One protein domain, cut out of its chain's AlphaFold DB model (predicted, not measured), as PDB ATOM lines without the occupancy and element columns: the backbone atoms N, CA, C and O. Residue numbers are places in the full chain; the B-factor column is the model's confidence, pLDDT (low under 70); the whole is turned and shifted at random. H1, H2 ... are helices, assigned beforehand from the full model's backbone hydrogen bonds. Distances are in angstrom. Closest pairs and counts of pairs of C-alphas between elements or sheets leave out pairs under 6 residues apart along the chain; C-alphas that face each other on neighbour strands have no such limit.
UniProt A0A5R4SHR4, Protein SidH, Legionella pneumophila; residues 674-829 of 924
ATOM      1  N   GLN A 674     -11.116  24.211 -30.423       68.50
ATOM      2  CA  GLN A 674     -10.624  22.878 -30.779       68.50
ATOM      3  C   GLN A 674     -10.965  21.854 -29.694       68.50
ATOM      4  O   GLN A 674     -11.403  20.750 -30.016       68.50
ATOM      5  N   MET A 675     -10.864  22.228 -28.416       71.06
ATOM      6  CA  MET A 675     -11.316  21.372 -27.323       71.06
ATOM      7  C   MET A 675     -12.820  21.111 -27.367       71.06
ATOM      8  O   MET A 675     -13.244  19.961 -27.260       71.06
ATOM      9  N   SER A 676     -13.631  22.153 -27.573       78.44
ATOM     10  CA  SER A 676     -15.087  22.010 -27.645       78.44
ATOM     11  C   SER A 676     -15.527  21.045 -28.752       78.44
ATOM     12  O   SER A 676     -16.540  20.357 -28.603       78.44
ATOM     13  N   LYS A 677     -14.753  20.926 -29.843       77.12
ATOM     14  CA  LYS A 677     -14.994  19.950 -30.920       77.12
ATOM     15  C   LYS A 677     -14.759  18.497 -30.506       77.12
ATOM     16  O   LYS A 677     -15.408  17.622 -31.072       77.12
ATOM     17  N   LEU A 678     -13.863  18.230 -29.554       78.50
ATOM     18  CA  LEU A 678     -13.544  16.861 -29.135       78.50
ATOM     19  C   LEU A 678     -14.695  16.186 -28.377       78.50
ATOM     20  O   LEU A 678     -14.777  14.958 -28.389       78.50
ATOM     21  N   LYS A 679     -15.578  16.970 -27.733       84.00
ATOM     22  CA  LYS A 679     -16.743  16.482 -26.967       84.00
ATOM     23  C   LYS A 679     -16.378  15.335 -26.010       84.00
ATOM     24  O   LYS A 679     -17.073  14.321 -25.925       84.00
ATOM     25  N   LEU A 680     -15.263  15.489 -25.300       84.44
ATOM     26  CA  LEU A 680     -14.742  14.490 -24.370       84.44
ATOM     27  C   LEU A 680     -15.641  14.315 -23.148       84.44
ATOM     28  O   LEU A 680     -15.711  13.208 -22.622       84.44
ATOM     29  N   SER A 681     -16.365  15.356 -22.727       87.62
ATOM     30  CA  SER A 681     -17.378  15.262 -21.669       87.62
ATOM     31  C   SER A 681     -18.405  14.165 -21.977       87.62
ATOM     32  O   SER A 681     -18.702  13.320 -21.130       87.62
ATOM     33  N   LYS A 682     -18.865  14.104 -23.232       89.06
ATOM     34  CA  LYS A 682     -19.772  13.072 -23.739       89.06
ATOM     35  C   LYS A 682     -19.101  11.703 -23.800       89.06
ATOM     36  O   LYS A 682     -19.721  10.718 -23.420       89.06
ATOM     37  N   SER A 683     -17.843  11.633 -24.231       87.62
ATOM     38  CA  SER A 683     -17.083  10.375 -24.251       87.62
ATOM     39  C   SER A 683     -16.904   9.784 -22.847       87.62
ATOM     40  O   SER A 683     -17.053   8.576 -22.666       87.62
ATOM     41  N   VAL A 684     -16.642  10.626 -21.838       85.88
ATOM     42  CA  VAL A 684     -16.578  10.216 -20.425       85.88
ATOM     43  C   VAL A 684     -17.952   9.804 -19.906       85.88
ATOM     44  O   VAL A 684     -18.046   8.797 -19.210       85.88
ATOM     45  N   ASP A 685     -19.016  10.517 -20.270       89.00
ATOM     46  CA  ASP A 685     -20.386  10.151 -19.894       89.00
ATOM     47  C   ASP A 685     -20.814   8.800 -20.495       89.00
ATOM     48  O   ASP A 685     -21.331   7.932 -19.792       89.00
ATOM     49  N   ASP A 686     -20.523   8.576 -21.778       89.69
ATOM     50  CA  ASP A 686     -20.774   7.310 -22.464       89.69
ATOM     51  C   ASP A 686     -19.981   6.163 -21.823       89.69
ATOM     52  O   ASP A 686     -20.535   5.089 -21.579       89.69
ATOM     53  N   PHE A 687     -18.702   6.382 -21.506       91.31
ATOM     54  CA  PHE A 687     -17.883   5.409 -20.786       91.31
ATOM     55  C   PHE A 687     -18.448   5.107 -19.394       91.31
ATOM     56  O   PHE A 687     -18.604   3.934 -19.041       91.31
ATOM     57  N   PHE A 688     -18.786   6.145 -18.627       87.38
ATOM     58  CA  PHE A 688     -19.287   6.019 -17.264       87.38
ATOM     59  C   PHE A 688     -20.590   5.211 -17.228       87.38
ATOM     60  O   PHE A 688     -20.681   4.214 -16.509       87.38
ATOM     61  N   ASN A 689     -21.551   5.578 -18.080       84.56
ATOM     62  CA  ASN A 689     -22.892   4.995 -18.085       84.56
ATOM     63  C   ASN A 689     -22.957   3.618 -18.763       84.56
ATOM     64  O   ASN A 689     -23.718   2.759 -18.319       84.56
ATOM     65  N   LYS A 690     -22.191   3.379 -19.838       85.88
ATOM     66  CA  LYS A 690     -22.321   2.148 -20.647       85.88
ATOM     67  C   LYS A 690     -21.315   1.063 -20.276       85.88
ATOM     68  O   LYS A 690     -21.630  -0.121 -20.398       85.88
ATOM     69  N   LYS A 691     -20.105   1.444 -19.855       88.44
ATOM     70  CA  LYS A 691     -19.004   0.504 -19.592       88.44
ATOM     71  C   LYS A 691     -18.657   0.407 -18.114       88.44
ATOM     72  O   LYS A 691     -18.709  -0.683 -17.557       88.44
ATOM     73  N   PHE A 692     -18.312   1.525 -17.480       87.81
ATOM     74  CA  PHE A 692     -17.793   1.535 -16.112       87.81
ATOM     75  C   PHE A 692     -18.834   1.054 -15.097       87.81
ATOM     76  O   PHE A 692     -18.544   0.187 -14.277       87.81
ATOM     77  N   GLN A 693     -20.072   1.546 -15.194       87.44
ATOM     78  CA  GLN A 693     -21.171   1.095 -14.342       87.44
ATOM     79  C   GLN A 693     -21.440  -0.412 -14.481       87.44
ATOM     80  O   GLN A 693     -21.565  -1.108 -13.474       87.44
ATOM     81  N   THR A 694     -21.503  -0.916 -15.717       88.31
ATOM     82  CA  THR A 694     -21.696  -2.346 -16.013       88.31
ATOM     83  C   THR A 694     -20.561  -3.176 -15.422       88.31
ATOM     84  O   THR A 694     -20.801  -4.156 -14.727       88.31
ATOM     85  N   TYR A 695     -19.321  -2.718 -15.601       89.00
ATOM     86  CA  TYR A 695     -18.145  -3.362 -15.033       89.00
ATOM     87  C   TYR A 695     -18.227  -3.478 -13.507       89.00
ATOM     88  O   TYR A 695     -17.989  -4.553 -12.962       89.00
ATOM     89  N   LEU A 696     -18.592  -2.398 -12.807       87.44
ATOM     90  CA  LEU A 696     -18.751  -2.439 -11.352       87.44
ATOM     91  C   LEU A 696     -19.882  -3.385 -10.929       87.44
ATOM     92  O   LEU A 696     -19.704  -4.158  -9.993       87.44
ATOM     93  N   LYS A 697     -21.020  -3.374 -11.628       87.50
ATOM     94  CA  LYS A 697     -22.139  -4.277 -11.334       87.50
ATOM     95  C   LYS A 697     -21.740  -5.751 -11.456       87.50
ATOM     96  O   LYS A 697     -22.114  -6.549 -10.602       87.50
ATOM     97  N   ASP A 698     -20.976  -6.092 -12.490       86.94
ATOM     98  CA  ASP A 698     -20.628  -7.479 -12.808       86.94
ATOM     99  C   ASP A 698     -19.466  -8.022 -11.957       86.94
ATOM    100  O   ASP A 698     -19.336  -9.235 -11.801       86.94
ATOM    101  N   ASN A 699     -18.618  -7.142 -11.408       84.12
ATOM    102  CA  ASN A 699     -17.371  -7.535 -10.736       84.12
ATOM    103  C   ASN A 699     -17.327  -7.219  -9.231       84.12
ATOM    104  O   ASN A 699     -16.415  -7.683  -8.543       84.12
ATOM    105  N   LEU A 700     -18.274  -6.441  -8.693       84.19
ATOM    106  CA  LEU A 700     -18.357  -6.167  -7.254       84.19
ATOM    107  C   LEU A 700     -19.232  -7.181  -6.522       84.19
ATOM    108  O   LEU A 700     -20.175  -7.743  -7.075       84.19
ATOM    109  N   SER A 701     -18.952  -7.371  -5.229       83.94
ATOM    110  CA  SER A 701     -19.845  -8.162  -4.385       83.94
ATOM    111  C   SER A 701     -21.216  -7.472  -4.270       83.94
ATOM    112  O   SER A 701     -21.280  -6.233  -4.255       83.94
ATOM    113  N   PRO A 702     -22.315  -8.236  -4.136       83.25
ATOM    114  CA  PRO A 702     -23.656  -7.672  -3.984       83.25
ATOM    115  C   PRO A 702     -23.775  -6.670  -2.824       83.25
ATOM    116  O   PRO A 702     -24.513  -5.690  -2.918       83.25
ATOM    117  N   GLU A 703     -23.027  -6.881  -1.740       82.00
ATOM    118  CA  GLU A 703     -23.013  -6.029  -0.547       82.00
ATOM    119  C   GLU A 703     -22.352  -4.672  -0.807       82.00
ATOM    120  O   GLU A 703     -22.834  -3.656  -0.305       82.00
ATOM    121  N   VAL A 704     -21.275  -4.643  -1.599       82.50
ATOM    122  CA  VAL A 704     -20.603  -3.401  -2.006       82.50
ATOM    123  C   VAL A 704     -21.447  -2.677  -3.054       82.50
ATOM    124  O   VAL A 704     -21.697  -1.481  -2.921       82.50
ATOM    125  N   TRP A 705     -21.967  -3.395  -4.053       86.25
ATOM    126  CA  TRP A 705     -22.803  -2.817  -5.108       86.25
ATOM    127  C   TRP A 705     -24.086  -2.178  -4.566       86.25
ATOM    128  O   TRP A 705     -24.477  -1.089  -4.989       86.25
ATOM    129  N   LYS A 706     -24.718  -2.797  -3.563       84.81
ATOM    130  CA  LYS A 706     -25.905  -2.244  -2.894       84.81
ATOM    131  C   LYS A 706     -25.634  -0.908  -2.189       84.81
ATOM    132  O   LYS A 706     -26.557  -0.123  -2.015       84.81
ATOM    133  N   GLN A 707     -24.390  -0.631  -1.794       82.88
ATOM    134  CA  GLN A 707     -24.009   0.655  -1.197       82.88
ATOM    135  C   GLN A 707     -23.718   1.754  -2.233       82.88
ATOM    136  O   GLN A 707     -23.602   2.922  -1.860       82.88
ATOM    137  N   LEU A 708     -23.612   1.390  -3.515       81.75
ATOM    138  CA  LEU A 708     -23.339   2.296  -4.638       81.75
ATOM    139  C   LEU A 708     -24.559   2.497  -5.557       81.75
ATOM    140  O   LEU A 708     -24.578   3.430  -6.359       81.75
ATOM    141  N   SER A 709     -25.566   1.624  -5.464       81.44
ATOM    142  CA  SER A 709     -26.742   1.601  -6.340       81.44
ATOM    143  C   SER A 709     -28.024   2.019  -5.619       81.44
ATOM    144  O   SER A 709     -28.212   1.735  -4.437       81.44
ATOM    145  N   SER A 710     -28.933   2.684  -6.338       69.94
ATOM    146  CA  SER A 710     -30.224   3.146  -5.796       69.94
ATOM    147  C   SER A 710     -31.281   2.036  -5.754       69.94
ATOM    148  O   SER A 710     -32.129   2.008  -4.865       69.94
ATOM    149  N   ASN A 711     -31.213   1.090  -6.694       72.25
ATOM    150  CA  ASN A 711     -32.190   0.013  -6.900       72.25
ATOM    151  C   ASN A 711     -31.545  -1.375  -7.099       72.25
ATOM    152  O   ASN A 711     -32.226  -2.317  -7.494       72.25
ATOM    153  N   GLY A 712     -30.237  -1.515  -6.861       70.50
ATOM    154  CA  GLY A 712     -29.495  -2.744  -7.161       70.50
ATOM    155  C   GLY A 712     -29.167  -2.940  -8.647       70.50
ATOM    156  O   GLY A 712     -28.483  -3.903  -8.991       70.50
ATOM    157  N   GLU A 713     -29.587  -2.036  -9.535       72.44
ATOM    158  CA  GLU A 713     -29.362  -2.147 -10.981       72.44
ATOM    159  C   GLU A 713     -28.497  -1.030 -11.557       72.44
ATOM    160  O   GLU A 713     -27.675  -1.308 -12.433       72.44
ATOM    161  N   THR A 714     -28.652   0.200 -11.066       80.69
ATOM    162  CA  THR A 714     -27.928   1.384 -11.542       80.69
ATOM    163  C   THR A 714     -27.289   2.152 -10.396       80.69
ATOM    164  O   THR A 714     -27.775   2.097  -9.265       80.69
ATOM    165  N   LEU A 715     -26.214   2.890 -10.691       82.12
ATOM    166  CA  LEU A 715     -25.608   3.796  -9.717       82.12
ATOM    167  C   LEU A 715     -26.632   4.827  -9.229       82.12
ATOM    168  O   LEU A 715     -27.522   5.247  -9.971       82.12
ATOM    169  N   ASP A 716     -26.509   5.215  -7.964       75.75
ATOM    170  CA  ASP A 716     -27.363   6.237  -7.367       75.75
ATOM    171  C   ASP A 716     -26.899   7.638  -7.793       75.75
ATOM    172  O   ASP A 716     -26.123   8.295  -7.097       75.75
ATOM    173  N   PHE A 717     -27.339   8.076  -8.974       72.06
ATOM    174  CA  PHE A 717     -26.959   9.373  -9.539       72.06
ATOM    175  C   PHE A 717     -27.363  10.558  -8.649       72.06
ATOM    176  O   PHE A 717     -26.658  11.565  -8.650       72.06
ATOM    177  N   ASP A 718     -28.414  10.421  -7.832       69.31
ATOM    178  CA  ASP A 718     -28.877  11.465  -6.905       69.31
ATOM    179  C   ASP A 718     -27.909  11.682  -5.728       69.31
ATOM    180  O   ASP A 718     -27.980  12.693  -5.027       69.31
ATOM    181  N   LYS A 719     -26.984  10.739  -5.499       71.31
ATOM    182  CA  LYS A 719     -25.962  10.807  -4.444       71.31
ATOM    183  C   LYS A 719     -24.567  11.158  -4.949       71.31
ATOM    184  O   LYS A 719     -23.646  11.223  -4.134       71.31
ATOM    185  N   ILE A 720     -24.388  11.378  -6.251       74.62
ATOM    186  CA  ILE A 720     -23.105  11.780  -6.837       74.62
ATOM    187  C   ILE A 720     -23.039  13.322  -6.880       74.62
ATOM    188  O   ILE A 720     -23.948  13.945  -7.427       74.62
ATOM    189  N   PRO A 721     -21.979  13.967  -6.352       73.56
ATOM    190  CA  PRO A 721     -20.807  13.369  -5.715       73.56
ATOM    191  C   PRO A 721     -21.082  12.889  -4.280       73.56
ATOM    192  O   PRO A 721     -21.699  13.591  -3.481       73.56
ATOM    193  N   TYR A 722     -20.541  11.725  -3.916       73.19
ATOM    194  CA  TYR A 722     -20.600  11.187  -2.556       73.19
ATOM    195  C   TYR A 722     -19.777  12.052  -1.589       73.19
ATOM    196  O   TYR A 722     -18.621  12.358  -1.872       73.19
ATOM    197  N   LEU A 723     -20.340  12.428  -0.437       69.81
ATOM    198  CA  LEU A 723     -19.681  13.337   0.521       69.81
ATOM    199  C   LEU A 723     -19.316  12.676   1.864       69.81
ATOM    200  O   LEU A 723     -18.478  13.192   2.602       69.81
ATOM    201  N   GLU A 724     -19.920  11.535   2.204       71.62
ATOM    202  CA  GLU A 724     -19.855  10.941   3.550       71.62
ATOM    203  C   GLU A 724     -18.867   9.766   3.691       71.62
ATOM    204  O   GLU A 724     -19.161   8.783   4.364       71.62
ATOM    205  N   PHE A 725     -17.660   9.880   3.127       63.12
ATOM    206  CA  PHE A 725     -16.649   8.802   3.126       63.12
ATOM    207  C   PHE A 725     -16.282   8.248   4.513       63.12
ATOM    208  O   PHE A 725     -15.901   7.092   4.644       63.12
ATOM    209  N   HIS A 726     -16.397   9.064   5.561       62.12
ATOM    210  CA  HIS A 726     -16.058   8.691   6.939       62.12
ATOM    211  C   HIS A 726     -17.006   7.649   7.555       62.12
ATOM    212  O   HIS A 726     -16.707   7.115   8.621       62.12
ATOM    213  N   LYS A 727     -18.158   7.393   6.921       67.31
ATOM    214  CA  LYS A 727     -19.131   6.375   7.346       67.31
ATOM    215  C   LYS A 727     -18.999   5.070   6.559       67.31
ATOM    216  O   LYS A 727     -19.668   4.097   6.899       67.31
ATOM    217  N   ASP A 728     -18.171   5.060   5.520       71.69
ATOM    218  CA  ASP A 728     -18.006   3.941   4.600       71.69
ATOM    219  C   ASP A 728     -16.813   3.062   5.000       71.69
ATOM    220  O   ASP A 728     -15.855   3.528   5.621       71.69
ATOM    221  N   SER A 729     -16.846   1.779   4.625       73.62
ATOM    222  CA  SER A 729     -15.643   0.944   4.711       73.62
ATOM    223  C   SER A 729     -14.575   1.457   3.730       73.62
ATOM    224  O   SER A 729     -14.931   2.091   2.732       73.62
ATOM    225  N   PRO A 730     -13.279   1.169   3.950       70.00
ATOM    226  CA  PRO A 730     -12.213   1.582   3.032       70.00
ATOM    227  C   PRO A 730     -12.466   1.170   1.573       70.00
ATOM    228  O   PRO A 730     -12.192   1.932   0.648       70.00
ATOM    229  N   GLU A 731     -13.047  -0.011   1.363       72.31
ATOM    230  CA  GLU A 731     -13.367  -0.562   0.047       72.31
ATOM    231  C   GLU A 731     -14.502   0.220  -0.628       72.31
ATOM    232  O   GLU A 731     -14.385   0.597  -1.792       72.31
ATOM    233  N   VAL A 732     -15.584   0.520   0.101       75.50
ATOM    234  CA  VAL A 732     -16.715   1.313  -0.415       75.50
ATOM    235  C   VAL A 732     -16.293   2.764  -0.663       75.50
ATOM    236  O   VAL A 732     -16.657   3.346  -1.687       75.50
ATOM    237  N   ALA A 733     -15.483   3.334   0.233       71.56
ATOM    238  CA  ALA A 733     -14.941   4.680   0.099       71.56
ATOM    239  C   ALA A 733     -14.073   4.820  -1.163       71.56
ATOM    240  O   ALA A 733     -14.247   5.784  -1.906       71.56
ATOM    241  N   MET A 734     -13.221   3.828  -1.459       79.12
ATOM    242  CA  MET A 734     -12.410   3.790  -2.683       79.12
ATOM    243  C   MET A 734     -13.283   3.841  -3.949       79.12
ATOM    244  O   MET A 734     -13.013   4.636  -4.849       79.12
ATOM    245  N   TYR A 735     -14.357   3.043  -4.024       81.19
ATOM    246  CA  TYR A 735     -15.256   3.046  -5.189       81.19
ATOM    247  C   TYR A 735     -16.048   4.347  -5.325       81.19
ATOM    248  O   TYR A 735     -16.158   4.880  -6.428       81.19
ATOM    249  N   LYS A 736     -16.557   4.900  -4.218       81.25
ATOM    250  CA  LYS A 736     -17.225   6.210  -4.216       81.25
ATOM    251  C   LYS A 736     -16.284   7.328  -4.654       81.25
ATOM    252  O   LYS A 736     -16.697   8.224  -5.385       81.25
ATOM    253  N   GLN A 737     -15.019   7.263  -4.247       78.38
ATOM    254  CA  GLN A 737     -13.999   8.231  -4.629       78.38
ATOM    255  C   GLN A 737     -13.674   8.128  -6.120       78.38
ATOM    256  O   GLN A 737     -13.674   9.150  -6.798       78.38
ATOM    257  N   LEU A 738     -13.513   6.914  -6.650       80.25
ATOM    258  CA  LEU A 738     -13.326   6.679  -8.083       80.25
ATOM    259  C   LEU A 738     -14.523   7.182  -8.912       80.25
ATOM    260  O   LEU A 738     -14.330   7.859  -9.921       80.25
ATOM    261  N   ILE A 739     -15.756   6.909  -8.468       83.75
ATOM    262  CA  ILE A 739     -16.985   7.407  -9.108       83.75
ATOM    263  C   ILE A 739     -17.026   8.940  -9.098       83.75
ATOM    264  O   ILE A 739     -17.265   9.555 -10.138       83.75
ATOM    265  N   ASN A 740     -16.740   9.566  -7.954       80.81
ATOM    266  CA  ASN A 740     -16.657  11.021  -7.854       80.81
ATOM    267  C   ASN A 740     -15.586  11.595  -8.779       80.81
ATOM    268  O   ASN A 740     -15.823  12.620  -9.405       80.81
ATOM    269  N   SER A 741     -14.423  10.953  -8.888       79.56
ATOM    270  CA  SER A 741     -13.359  11.399  -9.785       79.56
ATOM    271  C   SER A 741     -13.794  11.344 -11.249       79.56
ATOM    272  O   SER A 741     -13.609  12.319 -11.969       79.56
ATOM    273  N   ILE A 742     -14.443  10.270 -11.704       80.12
ATOM    274  CA  ILE A 742     -14.946  10.206 -13.088       80.12
ATOM    275  C   ILE A 742     -16.035  11.272 -13.325       80.12
ATOM    276  O   ILE A 742     -16.037  11.937 -14.361       80.12
ATOM    277  N   HIS A 743     -16.907  11.511 -12.341       84.12
ATOM    278  CA  HIS A 743     -17.919  12.569 -12.399       84.12
ATOM    279  C   HIS A 743     -17.308  13.980 -12.471       84.12
ATOM    280  O   HIS A 743     -17.673  14.774 -13.337       84.12
ATOM    281  N   TYR A 744     -16.348  14.304 -11.601       80.75
ATOM    282  CA  TYR A 744     -15.668  15.598 -11.633       80.75
ATOM    283  C   TYR A 744     -14.855  15.773 -12.912       80.75
ATOM    284  O   TYR A 744     -14.873  16.859 -13.480       80.75
ATOM    285  N   MET A 745     -14.219  14.716 -13.420       80.75
ATOM    286  CA  MET A 745     -13.535  14.736 -14.711       80.75
ATOM    287  C   MET A 745     -14.491  15.112 -15.848       80.75
ATOM    288  O   MET A 745     -14.187  16.036 -16.600       80.75
ATOM    289  N   LYS A 746     -15.674  14.483 -15.924       86.75
ATOM    290  CA  LYS A 746     -16.733  14.856 -16.880       86.75
ATOM    291  C   LYS A 746     -17.105  16.335 -16.750       86.75
ATOM    292  O   LYS A 746     -17.065  17.056 -17.744       86.75
ATOM    293  N   ASN A 747     -17.415  16.795 -15.537       81.44
ATOM    294  CA  ASN A 747     -17.816  18.185 -15.296       81.44
ATOM    295  C   ASN A 747     -16.697  19.173 -15.651       81.44
ATOM    296  O   ASN A 747     -16.958  20.286 -16.099       81.44
ATOM    297  N   GLY A 748     -15.435  18.807 -15.425       78.75
ATOM    298  CA  GLY A 748     -14.288  19.600 -15.850       78.75
ATOM    299  C   GLY A 748     -14.233  19.738 -17.366       78.75
ATOM    300  O   GLY A 748     -14.146  20.852 -17.869       78.75
ATOM    301  N   LEU A 749     -14.363  18.629 -18.093       81.69
ATOM    302  CA  LEU A 749     -14.369  18.636 -19.557       81.69
ATOM    303  C   LEU A 749     -15.533  19.459 -20.119       81.69
ATOM    304  O   LEU A 749     -15.317  20.290 -20.990       81.69
ATOM    305  N   GLU A 750     -16.735  19.306 -19.569       84.69
ATOM    306  CA  GLU A 750     -17.914  20.077 -19.983       84.69
ATOM    307  C   GLU A 750     -17.717  21.584 -19.767       84.69
ATOM    308  O   GLU A 750     -17.999  22.397 -20.648       84.69
ATOM    309  N   ASN A 751     -17.137  21.964 -18.625       79.00
ATOM    310  CA  ASN A 751     -16.801  23.354 -18.346       79.00
ATOM    311  C   ASN A 751     -15.783  23.913 -19.348       79.00
ATOM    312  O   ASN A 751     -15.977  25.034 -19.815       79.00
ATOM    313  N   LEU A 752     -14.740  23.158 -19.720       75.25
ATOM    314  CA  LEU A 752     -13.782  23.617 -20.732       75.25
ATOM    315  C   LEU A 752     -14.399  23.725 -22.126       75.25
ATOM    316  O   LEU A 752     -14.135  24.690 -22.837       75.25
ATOM    317  N   GLU A 753     -15.243  22.766 -22.505       79.62
ATOM    318  CA  GLU A 753     -15.955  22.780 -23.784       79.62
ATOM    319  C   GLU A 753     -16.897  23.987 -23.909       79.62
ATOM    320  O   GLU A 753     -17.121  24.462 -25.024       79.62
ATOM    321  N   SER A 754     -17.403  24.501 -22.780       78.94
ATOM    322  CA  SER A 754     -18.256  25.694 -22.710       78.94
ATOM    323  C   SER A 754     -17.495  27.025 -22.736       78.94
ATOM    324  O   SER A 754     -18.113  28.067 -22.940       78.94
ATOM    325  N   LEU A 755     -16.166  27.031 -22.545       72.06
ATOM    326  CA  LEU A 755     -15.370  28.272 -22.489       72.06
ATOM    327  C   LEU A 755     -15.403  29.067 -23.794       72.06
ATOM    328  O   LEU A 755     -15.227  30.282 -23.767       72.06
ATOM    329  N   ASN A 756     -15.653  28.389 -24.914       68.12
ATOM    330  CA  ASN A 756     -15.825  29.024 -26.214       68.12
ATOM    331  C   ASN A 756     -17.076  29.922 -26.282       68.12
ATOM    332  O   ASN A 756     -17.116  30.835 -27.093       68.12
ATOM    333  N   ASP A 757     -18.068  29.694 -25.419       65.56
ATOM    334  CA  ASP A 757     -19.382  30.345 -25.494       65.56
ATOM    335  C   ASP A 757     -19.538  31.493 -24.471       65.56
ATOM    336  O   ASP A 757     -20.621  32.063 -24.304       65.56
ATOM    337  N   TYR A 758     -18.470  31.842 -23.744       60.19
ATOM    338  CA  TYR A 758     -18.487  32.939 -22.771       60.19
ATOM    339  C   TYR A 758     -18.449  34.302 -23.487       60.19
ATOM    340  O   TYR A 758     -17.396  34.740 -23.942       60.19
ATOM    341  N   GLY A 759     -19.615  34.957 -23.558       51.06
ATOM    342  CA  GLY A 759     -19.845  36.231 -24.258       51.06
ATOM    343  C   GLY A 759     -19.223  37.502 -23.646       51.06
ATOM    344  O   GLY A 759     -18.452  37.440 -22.688       51.06
ATOM    345  N   ASP A 760     -19.596  38.643 -24.253       48.19
ATOM    346  CA  ASP A 760     -19.008  40.002 -24.202       48.19
ATOM    347  C   ASP A 760     -17.767  40.180 -23.301       48.19
ATOM    348  O   ASP A 760     -17.879  40.279 -22.066       48.19
ATOM    349  N   PRO A 761     -16.576  40.360 -23.908       52.28
ATOM    350  CA  PRO A 761     -15.342  40.560 -23.179       52.28
ATOM    351  C   PRO A 761     -15.342  41.825 -22.325       52.28
ATOM    352  O   PRO A 761     -14.374  41.988 -21.604       52.28
ATOM    353  N   ASN A 762     -16.325  42.728 -22.358       47.75
ATOM    354  CA  ASN A 762     -16.334  43.959 -21.556       47.75
ATOM    355  C   ASN A 762     -16.980  43.825 -20.169       47.75
ATOM    356  O   ASN A 762     -16.832  44.729 -19.343       47.75
ATOM    357  N   ASN A 763     -17.633  42.701 -19.864       53.69
ATOM    358  CA  ASN A 763     -18.295  42.494 -18.577       53.69
ATOM    359  C   ASN A 763     -17.394  41.745 -17.576       53.69
ATOM    360  O   ASN A 763     -16.919  40.634 -17.823       53.69
ATOM    361  N   ILE A 764     -17.187  42.341 -16.399       52.00
ATOM    362  CA  ILE A 764     -16.360  41.763 -15.332       52.00
ATOM    363  C   ILE A 764     -16.876  40.415 -14.829       52.00
ATOM    364  O   ILE A 764     -16.077  39.516 -14.592       52.00
ATOM    365  N   TYR A 765     -18.190  40.249 -14.695       51.88
ATOM    366  CA  TYR A 765     -18.773  39.001 -14.217       51.88
ATOM    367  C   TYR A 765     -18.443  37.854 -15.177       51.88
ATOM    368  O   TYR A 765     -18.039  36.777 -14.738       51.88
ATOM    369  N   HIS A 766     -18.507  38.116 -16.486       58.19
ATOM    370  CA  HIS A 766     -18.140  37.148 -17.515       58.19
ATOM    371  C   HIS A 766     -16.636  36.847 -17.518       58.19
ATOM    372  O   HIS A 766     -16.274  35.673 -17.513       58.19
ATOM    373  N   ARG A 767     -15.755  37.853 -17.391       57.22
ATOM    374  CA  ARG A 767     -14.295  37.635 -17.262       57.22
ATOM    375  C   ARG A 767     -13.930  36.820 -16.021       57.22
ATOM    376  O   ARG A 767     -13.154  35.872 -16.116       57.22
ATOM    377  N   THR A 768     -14.498  37.160 -14.863       55.69
ATOM    378  CA  THR A 768     -14.269  36.441 -13.603       55.69
ATOM    379  C   THR A 768     -14.771  35.009 -13.692       55.69
ATOM    380  O   THR A 768     -14.068  34.088 -13.277       55.69
ATOM    381  N   ARG A 769     -15.965  34.801 -14.256       61.31
ATOM    382  CA  ARG A 769     -16.536  33.466 -14.430       61.31
ATOM    383  C   ARG A 769     -15.744  32.639 -15.438       61.31
ATOM    384  O   ARG A 769     -15.505  31.476 -15.147       61.31
ATOM    385  N   PHE A 770     -15.289  33.226 -16.546       66.12
ATOM    386  CA  PHE A 770     -14.414  32.575 -17.524       66.12
ATOM    387  C   PHE A 770     -13.146  32.064 -16.846       66.12
ATOM    388  O   PHE A 770     -12.908  30.864 -16.812       66.12
ATOM    389  N   VAL A 771     -12.402  32.974 -16.206       61.72
ATOM    390  CA  VAL A 771     -11.189  32.688 -15.432       61.72
ATOM    391  C   VAL A 771     -11.479  31.539 -14.462       61.72
ATOM    392  O   VAL A 771     -10.922  30.456 -14.618       61.72
ATOM    393  N   MET A 772     -12.424  31.709 -13.534       59.84
ATOM    394  CA  MET A 772     -12.780  30.696 -12.528       59.84
ATOM    395  C   MET A 772     -13.177  29.338 -13.114       59.84
ATOM    396  O   MET A 772     -12.810  28.303 -12.558       59.84
ATOM    397  N   THR A 773     -13.923  29.334 -14.214       65.81
ATOM    398  CA  THR A 773     -14.378  28.109 -14.880       65.81
ATOM    399  C   THR A 773     -13.191  27.371 -15.485       65.81
ATOM    400  O   THR A 773     -13.034  26.186 -15.205       65.81
ATOM    401  N   THR A 774     -12.295  28.070 -16.191       64.81
ATOM    402  CA  THR A 774     -11.046  27.503 -16.724       64.81
ATOM    403  C   THR A 774     -10.192  26.888 -15.616       64.81
ATOM    404  O   THR A 774      -9.725  25.756 -15.750       64.81
ATOM    405  N   PHE A 775     -10.035  27.584 -14.483       64.94
ATOM    406  CA  PHE A 775      -9.262  27.084 -13.339       64.94
ATOM    407  C   PHE A 775      -9.883  25.855 -12.689       64.94
ATOM    408  O   PHE A 775      -9.200  24.850 -12.500       64.94
ATOM    409  N   ASN A 776     -11.165  25.924 -12.327       63.19
ATOM    410  CA  ASN A 776     -11.848  24.812 -11.672       63.19
ATOM    411  C   ASN A 776     -11.878  23.580 -12.577       63.19
ATOM    412  O   ASN A 776     -11.693  22.462 -12.106       63.19
ATOM    413  N   ALA A 777     -12.068  23.787 -13.874       70.56
ATOM    414  CA  ALA A 777     -12.103  22.715 -14.839       70.56
ATOM    415  C   ALA A 777     -10.742  22.021 -15.001       70.56
ATOM    416  O   ALA A 777     -10.667  20.806 -14.831       70.56
ATOM    417  N   LEU A 778      -9.665  22.779 -15.248       63.69
ATOM    418  CA  LEU A 778      -8.322  22.209 -15.398       63.69
ATOM    419  C   LEU A 778      -7.824  21.620 -14.074       63.69
ATOM    420  O   LEU A 778      -7.562  20.421 -13.988       63.69
ATOM    421  N   VAL A 779      -7.734  22.453 -13.033       59.47
ATOM    422  CA  VAL A 779      -7.046  22.124 -11.778       59.47
ATOM    423  C   VAL A 779      -7.887  21.212 -10.901       59.47
ATOM    424  O   VAL A 779      -7.481  20.094 -10.593       59.47
ATOM    425  N   MET A 780      -9.071  21.685 -10.506       60.25
ATOM    426  CA  MET A 780      -9.883  21.019  -9.484       60.25
ATOM    427  C   MET A 780     -10.557  19.750 -10.002       60.25
ATOM    428  O   MET A 780     -10.663  18.772  -9.270       60.25
ATOM    429  N   ASN A 781     -11.005  19.767 -11.254       68.81
ATOM    430  CA  ASN A 781     -11.879  18.735 -11.786       68.81
ATOM    431  C   ASN A 781     -11.140  17.693 -12.621       68.81
ATOM    432  O   ASN A 781     -11.401  16.509 -12.448       68.81
ATOM    433  N   ILE A 782     -10.224  18.091 -13.506       69.69
ATOM    434  CA  ILE A 782      -9.546  17.142 -14.398       69.69
ATOM    435  C   ILE A 782      -8.308  16.541 -13.726       69.69
ATOM    436  O   ILE A 782      -8.219  15.318 -13.627       69.69
ATOM    437  N   CYS A 783      -7.379  17.348 -13.203       64.50
ATOM    438  CA  CYS A 783      -6.123  16.800 -12.671       64.50
ATOM    439  C   CYS A 783      -6.254  16.067 -11.337       64.50
ATOM    440  O   CYS A 783      -5.729  14.959 -11.215       64.50
ATOM    441  N   PHE A 784      -6.995  16.604 -10.363       65.75
ATOM    442  CA  PHE A 784      -7.256  15.849  -9.128       65.75
ATOM    443  C   PHE A 784      -7.995  14.538  -9.409       65.75
ATOM    444  O   PHE A 784      -7.667  13.503  -8.831       65.75
ATOM    445  N   SER A 785      -8.956  14.554 -10.331       72.81
ATOM    446  CA  SER A 785      -9.667  13.336 -10.713       72.81
ATOM    447  C   SER A 785      -8.760  12.338 -11.417       72.81
ATOM    448  O   SER A 785      -8.813  11.157 -11.091       72.81
ATOM    449  N   LYS A 786      -7.887  12.794 -12.327       73.12
ATOM    450  CA  LYS A 786      -6.887  11.940 -12.983       73.12
ATOM    451  C   LYS A 786      -6.001  11.241 -11.951       73.12
ATOM    452  O   LYS A 786      -5.809  10.035 -12.060       73.12
ATOM    453  N   TYR A 787      -5.524  11.961 -10.934       69.56
ATOM    454  CA  TYR A 787      -4.706  11.386  -9.859       69.56
ATOM    455  C   TYR A 787      -5.420  10.236  -9.137       69.56
ATOM    456  O   TYR A 787      -4.879   9.136  -9.046       69.56
ATOM    457  N   TYR A 788      -6.648  10.457  -8.669       71.19
ATOM    458  CA  TYR A 788      -7.393   9.430  -7.936       71.19
ATOM    459  C   TYR A 788      -7.843   8.263  -8.821       71.19
ATOM    460  O   TYR A 788      -7.892   7.121  -8.364       71.19
ATOM    461  N   VAL A 789      -8.100   8.518 -10.106       76.81
ATOM    462  CA  VAL A 789      -8.326   7.463 -11.101       76.81
ATOM    463  C   VAL A 789      -7.055   6.627 -11.286       76.81
ATOM    464  O   VAL A 789      -7.129   5.403 -11.231       76.81
ATOM    465  N   MET A 790      -5.877   7.249 -11.412       71.50
ATOM    466  CA  MET A 790      -4.592   6.538 -11.478       71.50
ATOM    467  C   MET A 790      -4.304   5.731 -10.206       71.50
ATOM    468  O   MET A 790      -3.855   4.590 -10.297       71.50
ATOM    469  N   GLU A 791      -4.595   6.286  -9.027       72.06
ATOM    470  CA  GLU A 791      -4.431   5.599  -7.742       72.06
ATOM    471  C   GLU A 791      -5.303   4.338  -7.663       72.06
ATOM    472  O   GLU A 791      -4.814   3.276  -7.272       72.06
ATOM    473  N   ALA A 792      -6.555   4.410  -8.129       74.31
ATOM    474  CA  ALA A 792      -7.439   3.249  -8.226       74.31
ATOM    475  C   ALA A 792      -6.924   2.183  -9.214       74.31
ATOM    476  O   ALA A 792      -7.154   0.989  -9.013       74.31
ATOM    477  N   GLY A 793      -6.179   2.588 -10.246       71.69
ATOM    478  CA  GLY A 793      -5.532   1.692 -11.213       71.69
ATOM    479  C   GLY A 793      -4.421   0.813 -10.629       71.69
ATOM    480  O   GLY A 793      -4.039  -0.179 -11.255       71.69
ATOM    481  N   ASN A 794      -3.938   1.117  -9.418       72.56
ATOM    482  CA  ASN A 794      -3.032   0.237  -8.674       72.56
ATOM    483  C   ASN A 794      -3.729  -1.041  -8.188       72.56
ATOM    484  O   ASN A 794      -3.056  -2.023  -7.873       72.56
ATOM    485  N   ASN A 795      -5.066  -1.058  -8.147       70.44
ATOM    486  CA  ASN A 795      -5.828  -2.276  -7.929       70.44
ATOM    487  C   ASN A 795      -5.823  -3.121  -9.223       70.44
ATOM    488  O   ASN A 795      -6.370  -2.677 -10.239       70.44
ATOM    489  N   PRO A 796      -5.268  -4.350  -9.218       70.44
ATOM    490  CA  PRO A 796      -5.189  -5.189 -10.416       70.44
ATOM    491  C   PRO A 796      -6.551  -5.453 -11.069       70.44
ATOM    492  O   PRO A 796      -6.631  -5.537 -12.293       70.44
ATOM    493  N   GLY A 797      -7.615  -5.532 -10.263       71.94
ATOM    494  CA  GLY A 797      -8.987  -5.739 -10.722       71.94
ATOM    495  C   GLY A 797      -9.657  -4.488 -11.291       71.94
ATOM    496  O   GLY A 797     -10.751  -4.592 -11.825       71.94
ATOM    497  N   LEU A 798      -9.038  -3.308 -11.204       77.38
ATOM    498  CA  LEU A 798      -9.546  -2.066 -11.804       77.38
ATOM    499  C   LEU A 798      -8.631  -1.526 -12.898       77.38
ATOM    500  O   LEU A 798      -9.066  -0.713 -13.707       77.38
ATOM    501  N   LYS A 799      -7.388  -2.008 -12.967       74.56
ATOM    502  CA  LYS A 799      -6.350  -1.509 -13.871       74.56
ATOM    503  C   LYS A 799      -6.812  -1.348 -15.321       74.56
ATOM    504  O   LYS A 799      -6.564  -0.304 -15.914       74.56
ATOM    505  N   ALA A 800      -7.487  -2.350 -15.887       73.38
ATOM    506  CA  ALA A 800      -7.927  -2.314 -17.284       73.38
ATOM    507  C   ALA A 800      -9.007  -1.244 -17.534       73.38
ATOM    508  O   ALA A 800      -8.833  -0.392 -18.403       73.38
ATOM    509  N   ILE A 801     -10.077  -1.236 -16.730       82.56
ATOM    510  CA  ILE A 801     -11.186  -0.284 -16.899       82.56
ATOM    511  C   ILE A 801     -10.765   1.152 -16.551       82.56
ATOM    512  O   ILE A 801     -11.193   2.105 -17.195       82.56
ATOM    513  N   VAL A 802      -9.872   1.312 -15.572       83.25
ATOM    514  CA  VAL A 802      -9.265   2.599 -15.215       83.25
ATOM    515  C   VAL A 802      -8.404   3.127 -16.359       83.25
ATOM    516  O   VAL A 802      -8.505   4.307 -16.688       83.25
ATOM    517  N   GLN A 803      -7.594   2.275 -16.994       79.00
ATOM    518  CA  GLN A 803      -6.781   2.685 -18.138       79.00
ATOM    519  C   GLN A 803      -7.656   3.102 -19.326       79.00
ATOM    520  O   GLN A 803      -7.363   4.116 -19.946       79.00
ATOM    521  N   GLU A 804      -8.757   2.394 -19.602       81.25
ATOM    522  CA  GLU A 804      -9.736   2.822 -20.613       81.25
ATOM    523  C   GLU A 804     -10.334   4.203 -20.296       81.25
ATOM    524  O   GLU A 804     -10.492   5.018 -21.201       81.25
ATOM    525  N   GLY A 805     -10.628   4.493 -19.024       80.94
ATOM    526  CA  GLY A 805     -11.108   5.809 -18.592       80.94
ATOM    527  C   GLY A 805     -10.053   6.914 -18.728       80.94
ATOM    528  O   GLY A 805     -10.367   8.011 -19.183       80.94
ATOM    529  N   LEU A 806      -8.793   6.626 -18.384       78.94
ATOM    530  CA  LEU A 806      -7.668   7.554 -18.565       78.94
ATOM    531  C   LEU A 806      -7.362   7.809 -20.045       78.94
ATOM    532  O   LEU A 806      -7.015   8.929 -20.417       78.94
ATOM    533  N   ASP A 807      -7.538   6.798 -20.895       81.69
ATOM    534  CA  ASP A 807      -7.318   6.887 -22.337       81.69
ATOM    535  C   ASP A 807      -8.270   7.883 -23.021       81.69
ATOM    536  O   ASP A 807      -7.920   8.437 -24.064       81.69
ATOM    537  N   LEU A 808      -9.421   8.194 -22.413       80.25
ATOM    538  CA  LEU A 808     -10.333   9.245 -22.887       80.25
ATOM    539  C   LEU A 808      -9.721  10.650 -22.807       80.25
ATOM    540  O   LEU A 808     -10.172  11.548 -23.514       80.25
ATOM    541  N   LEU A 809      -8.690  10.847 -21.976       76.38
ATOM    542  CA  LEU A 809      -7.964  12.113 -21.857       76.38
ATOM    543  C   LEU A 809      -6.788  12.224 -22.841       76.38
ATOM    544  O   LEU A 809      -6.267  13.325 -23.009       76.38
ATOM    545  N   LYS A 810      -6.393  11.142 -23.532       74.62
ATOM    546  CA  LYS A 810      -5.289  11.152 -24.518       74.62
ATOM    547  C   LYS A 810      -5.402  12.265 -25.569       74.62
ATOM    548  O   LYS A 810      -4.381  12.890 -25.845       74.62
ATOM    549  N   PRO A 811      -6.591  12.587 -26.123       73.19
ATOM    550  CA  PRO A 811      -6.723  13.691 -27.075       73.19
ATOM    551  C   PRO A 811      -6.280  15.055 -26.521       73.19
ATOM    552  O   PRO A 811      -5.866  15.916 -27.290       73.19
ATOM    553  N   LEU A 812      -6.335  15.254 -25.199       65.94
ATOM    554  CA  LEU A 812      -5.879  16.480 -24.541       65.94
ATOM    555  C   LEU A 812      -4.377  16.477 -24.243       65.94
ATOM    556  O   LEU A 812      -3.799  17.544 -24.071       65.94
ATOM    557  N   GLU A 813      -3.720  15.313 -24.189       64.75
ATOM    558  CA  GLU A 813      -2.279  15.205 -23.902       64.75
ATOM    559  C   GLU A 813      -1.402  15.802 -25.016       64.75
ATOM    560  O   GLU A 813      -0.253  16.179 -24.763       64.75
ATOM    561  N   GLY A 814      -1.948  15.909 -26.231       56.44
ATOM    562  CA  GLY A 814      -1.336  16.592 -27.372       56.44
ATOM    563  C   GLY A 814      -1.724  18.067 -27.518       56.44
ATOM    564  O   GLY A 814      -1.220  18.721 -28.423       56.44
ATOM    565  N   MET A 815      -2.610  18.602 -26.666       57.97
ATOM    566  CA  MET A 815      -2.998  20.013 -26.727       57.97
ATOM    567  C   MET A 815      -2.002  20.893 -25.957       57.97
ATOM    568  O   MET A 815      -1.716  20.591 -24.792       57.97
ATOM    569  N   PRO A 816      -1.522  22.004 -26.543       51.56
ATOM    570  CA  PRO A 816      -0.676  22.968 -25.845       51.56
ATOM    571  C   PRO A 816      -1.318  23.466 -24.544       51.56
ATOM    572  O   PRO A 816      -2.544  23.582 -24.454       51.56
ATOM    573  N   LEU A 817      -0.500  23.758 -23.521       54.22
ATOM    574  CA  LEU A 817      -0.896  24.214 -22.171       54.22
ATOM    575  C   LEU A 817      -1.659  23.176 -21.317       54.22
ATOM    576  O   LEU A 817      -1.416  23.066 -20.115       54.22
ATOM    577  N   ILE A 818      -2.547  22.386 -21.917       58.72
ATOM    578  CA  ILE A 818      -3.462  21.462 -21.231       58.72
ATOM    579  C   ILE A 818      -2.857  20.063 -21.141       58.72
ATOM    580  O   ILE A 818      -2.930  19.423 -20.091       58.72
ATOM    581  N   GLY A 819      -2.181  19.615 -22.196       60.09
ATOM    582  CA  GLY A 819      -1.487  18.334 -22.219       60.09
ATOM    583  C   GLY A 819      -0.344  18.266 -21.214       60.09
ATOM    584  O   GLY A 819      -0.205  17.269 -20.509       60.09
ATOM    585  N   ASP A 820       0.410  19.352 -21.055       56.12
ATOM    586  CA  ASP A 820       1.453  19.463 -20.029       56.12
ATOM    587  C   ASP A 820       0.882  19.407 -18.610       56.12
ATOM    588  O   ASP A 820       1.488  18.814 -17.715       56.12
ATOM    589  N   TYR A 821      -0.304  19.988 -18.410       57.84
ATOM    590  CA  TYR A 821      -1.025  19.932 -17.143       57.84
ATOM    591  C   TYR A 821      -1.534  18.514 -16.836       57.84
ATOM    592  O   TYR A 821      -1.525  18.082 -15.687       57.84
ATOM    593  N   LEU A 822      -1.908  17.748 -17.861       60.22
ATOM    594  CA  LEU A 822      -2.304  16.347 -17.722       60.22
ATOM    595  C   LEU A 822      -1.119  15.407 -17.485       60.22
ATOM    596  O   LEU A 822      -1.290  14.372 -16.841       60.22
ATOM    597  N   LYS A 823       0.064  15.721 -18.019       60.47
ATOM    598  CA  LYS A 823       1.267  14.879 -17.902       60.47
ATOM    599  C   LYS A 823       1.941  14.968 -16.531       60.47
ATOM    600  O   LYS A 823       2.721  14.083 -16.192       60.47
ATOM    601  N   THR A 824       1.645  15.990 -15.725       55.44
ATOM    602  CA  THR A 824       2.189  16.093 -14.363       55.44
ATOM    603  C   THR A 824       1.609  15.018 -13.441       55.44
ATOM    604  O   THR A 824       0.410  14.991 -13.183       55.44
ATOM    605  N   THR A 825       2.476  14.143 -12.923       48.31
ATOM    606  CA  THR A 825       2.146  13.046 -11.990       48.31
ATOM    607  C   THR A 825       2.326  13.412 -10.514       48.31
ATOM    608  O   THR A 825       2.162  12.556  -9.644       48.31
ATOM    609  N   GLU A 826       2.714  14.651 -10.203       46.91
ATOM    610  CA  GLU A 826       2.930  15.070  -8.819       46.91
ATOM    611  C   GLU A 826       1.614  15.080  -8.038       46.91
ATOM    612  O   GLU A 826       0.608  15.647  -8.467       46.91
ATOM    613  N   LYS A 827       1.639  14.459  -6.854       42.53
ATOM    614  CA  LYS A 827       0.557  14.530  -5.875       42.53
ATOM    615  C   LYS A 827       0.405  15.989  -5.452       42.53
ATOM    616  O   LYS A 827       1.124  16.452  -4.570       42.53
ATOM    617  N   GLN A 828      -0.524  16.716  -6.068       44.72
ATOM    618  CA  GLN A 828      -0.932  18.005  -5.528       44.72
ATOM    619  C   GLN A 828      -1.589  17.714  -4.178       44.72
ATOM    620  O   GLN A 828      -2.645  17.082  -4.127       44.72
ATOM    621  N   GLU A 829      -0.938  18.088  -3.070       36.19
ATOM    622  CA  GLU A 829      -1.615  18.043  -1.776       36.19
ATOM    623  C   GLU A 829      -2.861  18.928  -1.921       36.19
ATOM    624  O   GLU A 829      -2.719  20.108  -2.267       36.19
TER     625      GLU A 829
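What this domain is: This is residues 674 to 829 of the 924 residues of the protein "Protein SidH" of Legionella pneumophila (UniProt A0A5R4SHR4). The domain is an elongated bundle in which H2, H4, H5 and H6 touch in a ring, each running opposite to the next, with H4 nearest the middle and the short H6 covering part of H2 and H5. The first part of H5 and the link before it reach one far end, H3 lies at the other, and the small H7 and H8 lead back from H6 along H5. The printed part has 156 residues with eight named helices, H1 to H8 in order, and no named strand; its class is all helix. It is compact by its radius of gyration of the C-alphas, 16.6 A, and spans 54 by 30 by 29 A.

Where its parts are: H1, residues 674 to 678, begins at C-alpha 674 (-10.624, 22.878, -30.779). H2, residues 680 to 699, is 26.0 A long, with a kink of 30 degrees near residue 687. H3 is residues 702 to 705. H4, residues 730 to 753, is 34.4 A long. H5, residues 764 to 792, measures 40.2 A and begins at C-alpha 764 (-16.360, 41.763, -15.332). H6, residues 799 to 807, measures 12.0 A; H7 is residues 810 to 813. H8, residues 818 to 823, ends at C-alpha 823 (1.267, 14.879, -17.902).

How they stand to each other: H4 and H5 are the hubs, touching three helices each. They form a helical hairpin, opposite ways at a tilt of 36 degrees, only just steep; their closest C-alphas, Gly 748 and Ala 777, are 3.9 A apart. H2 touches H4 with residues 680 to 688 alone, closest at the C-alphas of Ser 681 and Lys 746, 4.8 A, opposite ways at a shallow tilt of 17 degrees. H5 and H6 are also a helical hairpin, closest at the C-alphas of Val 789 and Val 802, 6.4 A. H6 touches H2 at the C-alphas of Ile 801 and Phe 692, 6.9 A. H8 touches H5 at the C-alphas of Leu 822 and Cys 783, 6.3 A, and H7 only at the corner. H1 touches H4, with the C-alphas of Ser 676 and Glu 753 4.0 A apart. H3 is close to H2 but not clearly touching, at 6.4 A between the C-alphas of Trp 705 and Lys 697. Every O i to N i+4 pair is within hydrogen-bond range in H4, H6 and H8, against 13 of 16 in H2, 20 of 25 in H5 and 0 of 1 in H1, where 2 of 2 O i to N i+3 pairs are; H3 and H7 are too short for such a pair.

The domain as a whole: The C-alphas farthest apart, those of Pro 702 and Asn 762, are 55.0 A apart. The printed part has no cut. The link from H3 to H4, residues 706 to 729, is long. Mean pLDDT of the printed part is 72.4; 54 residues are under 70, among them 756 to 776 and 812 to 829.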